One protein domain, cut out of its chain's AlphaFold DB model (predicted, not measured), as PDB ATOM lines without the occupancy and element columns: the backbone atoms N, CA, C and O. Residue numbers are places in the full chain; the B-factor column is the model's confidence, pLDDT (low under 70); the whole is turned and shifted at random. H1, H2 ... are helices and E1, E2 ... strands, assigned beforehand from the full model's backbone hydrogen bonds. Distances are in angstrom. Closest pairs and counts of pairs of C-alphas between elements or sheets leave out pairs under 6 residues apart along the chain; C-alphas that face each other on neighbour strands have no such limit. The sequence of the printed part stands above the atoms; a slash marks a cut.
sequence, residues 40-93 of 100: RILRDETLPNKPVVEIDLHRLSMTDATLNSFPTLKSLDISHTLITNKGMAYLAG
ATOM      1  N   ARG A  40      -2.324  52.504  18.163       85.19
ATOM      2  CA  ARG A  40      -1.475  53.228  17.211       85.19
ATOM      3  C   ARG A  40      -0.113  52.570  17.143       85.19
ATOM      4  O   ARG A  40       0.427  52.125  18.146       85.19
ATOM      5  N   ILE A  41       0.433  52.485  15.937       87.31
ATOM      6  CA  ILE A  41       1.707  51.816  15.690       87.31
ATOM      7  C   ILE A  41       2.538  52.699  14.782       87.31
ATOM      8  O   ILE A  41       2.068  53.112  13.718       87.31
ATOM      9  N   LEU A  42       3.778  52.945  15.187       88.50
ATOM     10  CA  LEU A  42       4.743  53.709  14.419       88.50
ATOM     11  C   LEU A  42       5.924  52.810  14.050       88.50
ATOM     12  O   LEU A  42       6.562  52.155  14.884       88.50
ATOM     13  N   ARG A  43       6.164  52.746  12.742       88.06
ATOM     14  CA  ARG A  43       7.274  52.018  12.135       88.06
ATOM     15  C   ARG A  43       8.368  53.003  11.764       88.06
ATOM     16  O   ARG A  43       8.085  54.092  11.270       88.06
ATOM     17  N   ASP A  44       9.609  52.596  11.972       85.56
ATOM     18  CA  ASP A  44      10.767  53.382  11.570       85.56
ATOM     19  C   ASP A  44      10.994  53.229  10.064       85.56
ATOM     20  O   ASP A  44      11.532  52.226   9.601       85.56
ATOM     21  N   GLU A  45      10.569  54.220   9.279       84.69
ATOM     22  CA  GLU A  45      10.718  54.195   7.820       84.69
ATOM     23  C   GLU A  45      12.167  54.336   7.340       84.69
ATOM     24  O   GLU A  45      12.442  54.097   6.162       84.69
ATOM     25  N   THR A  46      13.086  54.721   8.229       84.69
ATOM     26  CA  THR A  46      14.493  54.967   7.893       84.69
ATOM     27  C   THR A  46      15.316  53.680   7.846       84.69
ATOM     28  O   THR A  46      16.367  53.642   7.203       84.69
ATOM     29  N   LEU A  47      14.832  52.609   8.484       80.00
ATOM     30  CA  LEU A  47      15.512  51.321   8.557       80.00
ATOM     31  C   LEU A  47      15.005  50.336   7.489       80.00
ATOM     32  O   LEU A  47      13.805  50.285   7.188       80.00
ATOM     33  N   PRO A  48      15.893  49.477   6.948       73.31
ATOM     34  CA  PRO A  48      15.461  48.364   6.116       73.31
ATOM     35  C   PRO A  48      14.499  47.474   6.917       73.31
ATOM     36  O   PRO A  48      14.740  47.177   8.085       73.31
ATOM     37  N   ASN A  49      13.404  47.054   6.276       75.81
ATOM     38  CA  ASN A  49      12.281  46.295   6.853       75.81
ATOM     39  C   ASN A  49      11.294  47.079   7.730       75.81
ATOM     40  O   ASN A  49      10.371  46.465   8.261       75.81
ATOM     41  N   LYS A  50      11.438  48.407   7.850       84.31
ATOM     42  CA  LYS A  50      10.485  49.288   8.548       84.31
ATOM     43  C   LYS A  50       9.987  48.723   9.895       84.31
ATOM     44  O   LYS A  50       8.783  48.491  10.052       84.31
ATOM     45  N   PRO A  51      10.889  48.428  10.849       85.38
ATOM     46  CA  PRO A  51      10.520  47.767  12.092       85.38
ATOM     47  C   PRO A  51       9.568  48.633  12.919       85.38
ATOM     48  O   PRO A  51       9.616  49.862  12.871       85.38
ATOM     49  N   VAL A  52       8.716  47.986  13.711       87.25
ATOM     50  CA  VAL A  52       7.887  48.681  14.699       87.25
ATOM     51  C   VAL A  52       8.783  49.159  15.838       87.25
ATOM     52  O   VAL A  52       9.512  48.362  16.437       87.25
ATOM     53  N   VAL A  53       8.734  50.459  16.112       89.06
ATOM     54  CA  VAL A  53       9.526  51.108  17.168       89.06
ATOM     55  C   VAL A  53       8.655  51.684  18.269       89.06
ATOM     56  O   VAL A  53       9.129  51.831  19.391       89.06
ATOM     57  N   GLU A  54       7.389  51.962  17.977       87.81
ATOM     58  CA  GLU A  54       6.453  52.491  18.953       87.81
ATOM     59  C   GLU A  54       5.074  51.864  18.779       87.81
ATOM     60  O   GLU A  54       4.580  51.693  17.658       87.81
ATOM     61  N   ILE A  55       4.478  51.490  19.908       87.50
ATOM     62  CA  ILE A  55       3.121  50.964  19.993       87.50
ATOM     63  C   ILE A  55       2.419  51.708  21.128       87.50
ATOM     64  O   ILE A  55       2.878  51.690  22.265       87.50
ATOM     65  N   ASP A  56       1.286  52.317  20.814       85.12
ATOM     66  CA  ASP A  56       0.364  52.914  21.773       85.12
ATOM     67  C   ASP A  56      -0.888  52.037  21.859       85.12
ATOM     68  O   ASP A  56      -1.598  51.797  20.872       85.12
ATOM     69  N   LEU A  57      -1.106  51.511  23.062       77.75
ATOM     70  CA  LEU A  57      -2.166  50.576  23.411       77.75
ATOM     71  C   LEU A  57      -3.158  51.181  24.397       77.75
ATOM     72  O   LEU A  57      -3.819  50.429  25.119       77.75
ATOM     73  N   HIS A  58      -3.274  52.506  24.456       71.88
ATOM     74  CA  HIS A  58      -4.136  53.177  25.416       71.88
ATOM     75  C   HIS A  58      -5.552  52.557  25.443       71.88
ATOM     76  O   HIS A  58      -6.316  52.644  24.479       71.88
ATOM     77  N   ARG A  59      -5.906  51.932  26.581       68.50
ATOM     78  CA  ARG A  59      -7.174  51.200  26.840       68.50
ATOM     79  C   ARG A  59      -7.370  49.854  26.119       68.50
ATOM     80  O   ARG A  59      -8.507  49.392  26.004       68.50
ATOM     81  N   LEU A  60      -6.306  49.178  25.687       69.25
ATOM     82  CA  LEU A  60      -6.384  47.842  25.083       69.25
ATOM     83  C   LEU A  60      -5.968  46.722  26.047       69.25
ATOM     84  O   LEU A  60      -4.899  46.751  26.645       69.25
ATOM     85  N   SER A  61      -6.791  45.674  26.161       64.62
ATOM     86  CA  SER A  61      -6.384  44.422  26.820       64.62
ATOM     87  C   SER A  61      -5.525  43.589  25.874       64.62
ATOM     88  O   SER A  61      -6.041  43.008  24.920       64.62
ATOM     89  N   MET A  62      -4.222  43.529  26.105       67.06
ATOM     90  CA  MET A  62      -3.319  42.739  25.274       67.06
ATOM     91  C   MET A  62      -2.986  41.398  25.935       67.06
ATOM     92  O   MET A  62      -2.951  41.292  27.159       67.06
ATOM     93  N   THR A  63      -2.736  40.379  25.115       60.72
ATOM     94  CA  THR A  63      -2.270  39.067  25.567       60.72
ATOM     95  C   THR A  63      -0.744  39.019  25.530       60.72
ATOM     96  O   THR A  63      -0.123  39.464  24.567       60.72
ATOM     97  N   ASP A  64      -0.158  38.415  26.554       59.50
ATOM     98  CA  ASP A  64       1.266  38.140  26.781       59.50
ATOM     99  C   ASP A  64       2.110  37.768  25.534       59.50
ATOM    100  O   ASP A  64       3.282  38.123  25.428       59.50
ATOM    101  N   ALA A  65       1.522  37.079  24.549       61.81
ATOM    102  CA  ALA A  65       2.211  36.633  23.335       61.81
ATOM    103  C   ALA A  65       2.502  37.754  22.316       61.81
ATOM    104  O   ALA A  65       3.404  37.616  21.487       61.81
ATOM    105  N   THR A  66       1.757  38.861  22.361       71.81
ATOM    106  CA  THR A  66       1.817  39.903  21.328       71.81
ATOM    107  C   THR A  66       3.093  40.746  21.431       71.81
ATOM    108  O   THR A  66       3.664  41.104  20.405       71.81
ATOM    109  N   LEU A  67       3.606  40.996  22.644       74.12
ATOM    110  CA  LEU A  67       4.788  41.844  22.872       74.12
ATOM    111  C   LEU A  67       6.101  41.218  22.398       74.12
ATOM    112  O   LEU A  67       6.942  41.914  21.835       74.12
ATOM    113  N   ASN A  68       6.261  39.902  22.552       75.88
ATOM    114  CA  ASN A  68       7.468  39.191  22.110       75.88
ATOM    115  C   ASN A  68       7.686  39.268  20.595       75.88
ATOM    116  O   ASN A  68       8.795  39.046  20.112       75.88
ATOM    117  N   SER A  69       6.638  39.601  19.842       80.50
ATOM    118  CA  SER A  69       6.745  39.814  18.407       80.50
ATOM    119  C   SER A  69       7.396  41.153  18.055       80.50
ATOM    120  O   SER A  69       7.655  41.359  16.882       80.50
ATOM    121  N   PHE A  70       7.714  42.047  19.002       84.31
ATOM    122  CA  PHE A  70       8.290  43.373  18.720       84.31
ATOM    123  C   PHE A  70       9.634  43.603  19.440       84.31
ATOM    124  O   PHE A  70       9.746  44.483  20.289       84.31
ATOM    125  N   PRO A  71      10.702  42.856  19.101       82.69
ATOM    126  CA  PRO A  71      11.987  42.934  19.809       82.69
ATOM    127  C   PRO A  71      12.731  44.272  19.631       82.69
ATOM    128  O   PRO A  71      13.658  44.573  20.379       82.69
ATOM    129  N   THR A  72      12.351  45.069  18.632       86.75
ATOM    130  CA  THR A  72      12.935  46.383  18.314       86.75
ATOM    131  C   THR A  72      12.146  47.550  18.906       86.75
ATOM    132  O   THR A  72      12.409  48.702  18.557       86.75
ATOM    133  N   LEU A  73      11.145  47.265  19.741       88.00
ATOM    134  CA  LEU A  73      10.283  48.284  20.316       88.00
ATOM    135  C   LEU A  73      11.084  49.202  21.244       88.00
ATOM    136  O   LEU A  73      11.804  48.728  22.120       88.00
ATOM    137  N   LYS A  74      10.942  50.511  21.043       88.88
ATOM    138  CA  LYS A  74      11.603  51.569  21.817       88.88
ATOM    139  C   LYS A  74      10.632  52.305  22.731       88.88
ATOM    140  O   LYS A  74      11.026  52.704  23.820       88.88
ATOM    141  N   SER A  75       9.386  52.470  22.301       87.75
ATOM    142  CA  SER A  75       8.335  53.123  23.078       87.75
ATOM    143  C   SER A  75       7.101  52.230  23.141       87.75
ATOM    144  O   SER A  75       6.695  51.651  22.130       87.75
ATOM    145  N   LEU A  76       6.520  52.094  24.326       86.38
ATOM    146  CA  LEU A  76       5.316  51.306  24.541       86.38
ATOM    147  C   LEU A  76       4.387  52.050  25.487       86.38
ATOM    148  O   LEU A  76       4.663  52.073  26.674       86.38
ATOM    149  N   ASP A  77       3.270  52.582  25.006       84.94
ATOM    150  CA  ASP A  77       2.256  53.134  25.907       84.94
ATOM    151  C   ASP A  77       1.248  52.040  26.276       84.94
ATOM    152  O   ASP A  77       0.490  51.544  25.437       84.94
ATOM    153  N   ILE A  78       1.254  51.647  27.549       78.44
ATOM    154  CA  ILE A  78       0.298  50.701  28.149       78.44
ATOM    155  C   ILE A  78      -0.600  51.378  29.191       78.44
ATOM    156  O   ILE A  78      -1.229  50.709  30.022       78.44
ATOM    157  N   SER A  79      -0.694  52.705  29.160       75.50
ATOM    158  CA  SER A  79      -1.541  53.481  30.058       75.50
ATOM    159  C   SER A  79      -2.997  53.039  29.934       75.50
ATOM    160  O   SER A  79      -3.538  52.829  28.846       75.50
ATOM    161  N   HIS A  80      -3.662  52.885  31.079       73.06
ATOM    162  CA  HIS A  80      -5.051  52.421  31.151       73.06
ATOM    163  C   HIS A  80      -5.298  51.016  30.561       73.06
ATOM    164  O   HIS A  80      -6.439  50.686  30.232       73.06
ATOM    165  N   THR A  81      -4.264  50.175  30.452       67.88
ATOM    166  CA  THR A  81      -4.413  48.750  30.121       67.88
ATOM    167  C   THR A  81      -4.478  47.885  31.385       67.88
ATOM    168  O   THR A  81      -3.931  48.224  32.433       67.88
ATOM    169  N   LEU A  82      -5.158  46.738  31.294       67.50
ATOM    170  CA  LEU A  82      -5.193  45.709  32.342       67.50
ATOM    171  C   LEU A  82      -3.982  44.767  32.208       67.50
ATOM    172  O   LEU A  82      -4.143  43.559  32.029       67.50
ATOM    173  N   ILE A  83      -2.758  45.302  32.259       67.69
ATOM    174  CA  ILE A  83      -1.560  44.455  32.307       67.69
ATOM    175  C   ILE A  83      -1.441  43.817  33.694       67.69
ATOM    176  O   ILE A  83      -1.417  44.488  34.724       67.69
ATOM    177  N   THR A  84      -1.387  42.485  33.724       67.56
ATOM    178  CA  THR A  84      -1.136  41.727  34.958       67.56
ATOM    179  C   THR A  84       0.363  41.694  35.272       67.56
ATOM    180  O   THR A  84       1.196  41.895  34.391       67.56
ATOM    181  N   ASN A  85       0.740  41.329  36.503       66.69
ATOM    182  CA  ASN A  85       2.150  41.096  36.863       66.69
ATOM    183  C   ASN A  85       2.848  40.068  35.951       66.69
ATOM    184  O   ASN A  85       4.065  40.107  35.805       66.69
ATOM    185  N   LYS A  86       2.086  39.157  35.325       66.38
ATOM    186  CA  LYS A  86       2.610  38.228  34.313       66.38
ATOM    187  C   LYS A  86       2.935  38.958  33.007       66.38
ATOM    188  O   LYS A  86       4.018  38.760  32.476       66.38
ATOM    189  N   GLY A  87       2.067  39.876  32.581       67.00
ATOM    190  CA  GLY A  87       2.287  40.781  31.447       67.00
ATOM    191  C   GLY A  87       3.552  41.638  31.591       67.00
ATOM    192  O   GLY A  87       4.298  41.816  30.632       67.00
ATOM    193  N   MET A  88       3.863  42.085  32.813       71.56
ATOM    194  CA  MET A  88       5.085  42.852  33.110       71.56
ATOM    195  C   MET A  88       6.379  42.057  32.875       71.56
ATOM    196  O   MET A  88       7.400  42.647  32.530       71.56
ATOM    197  N   ALA A  89       6.361  40.726  33.017       73.25
ATOM    198  CA  ALA A  89       7.542  39.897  32.764       73.25
ATOM    199  C   ALA A  89       7.962  39.911  31.283       73.25
ATOM    200  O   ALA A  89       9.139  39.741  30.978       73.25
ATOM    201  N   TYR A  90       7.027  40.166  30.363       70.62
ATOM    202  CA  TYR A  90       7.316  40.260  28.929       70.62
ATOM    203  C   TYR A  90       8.041  41.554  28.560       70.62
ATOM    204  O   TYR A  90       8.826  41.561  27.613       70.62
ATOM    205  N   LEU A  91       7.880  42.619  29.356       74.00
ATOM    206  CA  LEU A  91       8.669  43.845  29.201       74.00
ATOM    207  C   LEU A  91      10.166  43.581  29.410       74.00
ATOM    208  O   LEU A  91      10.993  44.228  28.779       74.00
ATOM    209  N   ALA A  92      10.529  42.585  30.228       76.56
ATOM    210  CA  ALA A  92      11.927  42.216  30.451       76.56
ATOM    211  C   ALA A  92      12.620  41.659  29.190       76.56
ATOM    212  O   ALA A  92      13.845  41.715  29.099       76.56
ATOM    213  N   GLY A  93      11.855  41.141  28.220       77.06
ATOM    214  CA  GLY A  93      12.372  40.693  26.922       77.06
ATOM    215  C   GLY A  93      12.554  41.821  25.901       77.06
ATOM    216  O   GLY A  93      13.195  41.622  24.868       77.06
TER     217      GLY A  93
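Overview. This is residues 40 to 93 of the 100 residues of an uncharacterized protein of Planctomycetes bacterium (UniProt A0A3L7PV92). With little regular structure, this is a small three-strand sheet, E1 to E3, extended by loops, with one short helix, H1, off the sheet near the last printed residue. A long loop, residues 57 to 74, leads from E2 to its parallel neighbour E3. The printed part has 54 residues, 19 in named elements, in the order E1 E2 E3 H1; the sheet E1 - E2 - E3 is mixed, as is the class. It is compact, radius of gyration of the C-alphas 11.5 A, but elongated, 34 by 21 by 14 A.

Arrangement. E1, residues 40 to 43, and E2, residues 52 to 56, form an antiparallel hairpin; N 40 and O 56, 2.9 A apart, are within hydrogen-bond range. E3, residues 75 to 77, is parallel to E2, with N 77 and O 55 within range at 2.9 A. H1, residues 85 to 91, is not on the sheet and is apart from E1 and E2. In H1, 0 of 3 O i to N i+4 pairs are within range, against 3 of 4 O i to N i+3 pairs.

Along the chain. E1 begins at C-alpha 40 (-1.475, 53.228, 17.211) and spans 10.2 A, E2 11.2 A, E3 6.7 A. H1 spans 10.4 A, ending at C-alpha 91 (8.669, 43.845, 29.201).

Size, cuts and confidence. The C-alphas farthest apart, Thr 46 and Asn 85, are 34.4 A apart. The printed part has no cut; the link E2 to E3 is long. pLDDT is under 70 at residues 59 to 65 and 81 to 87.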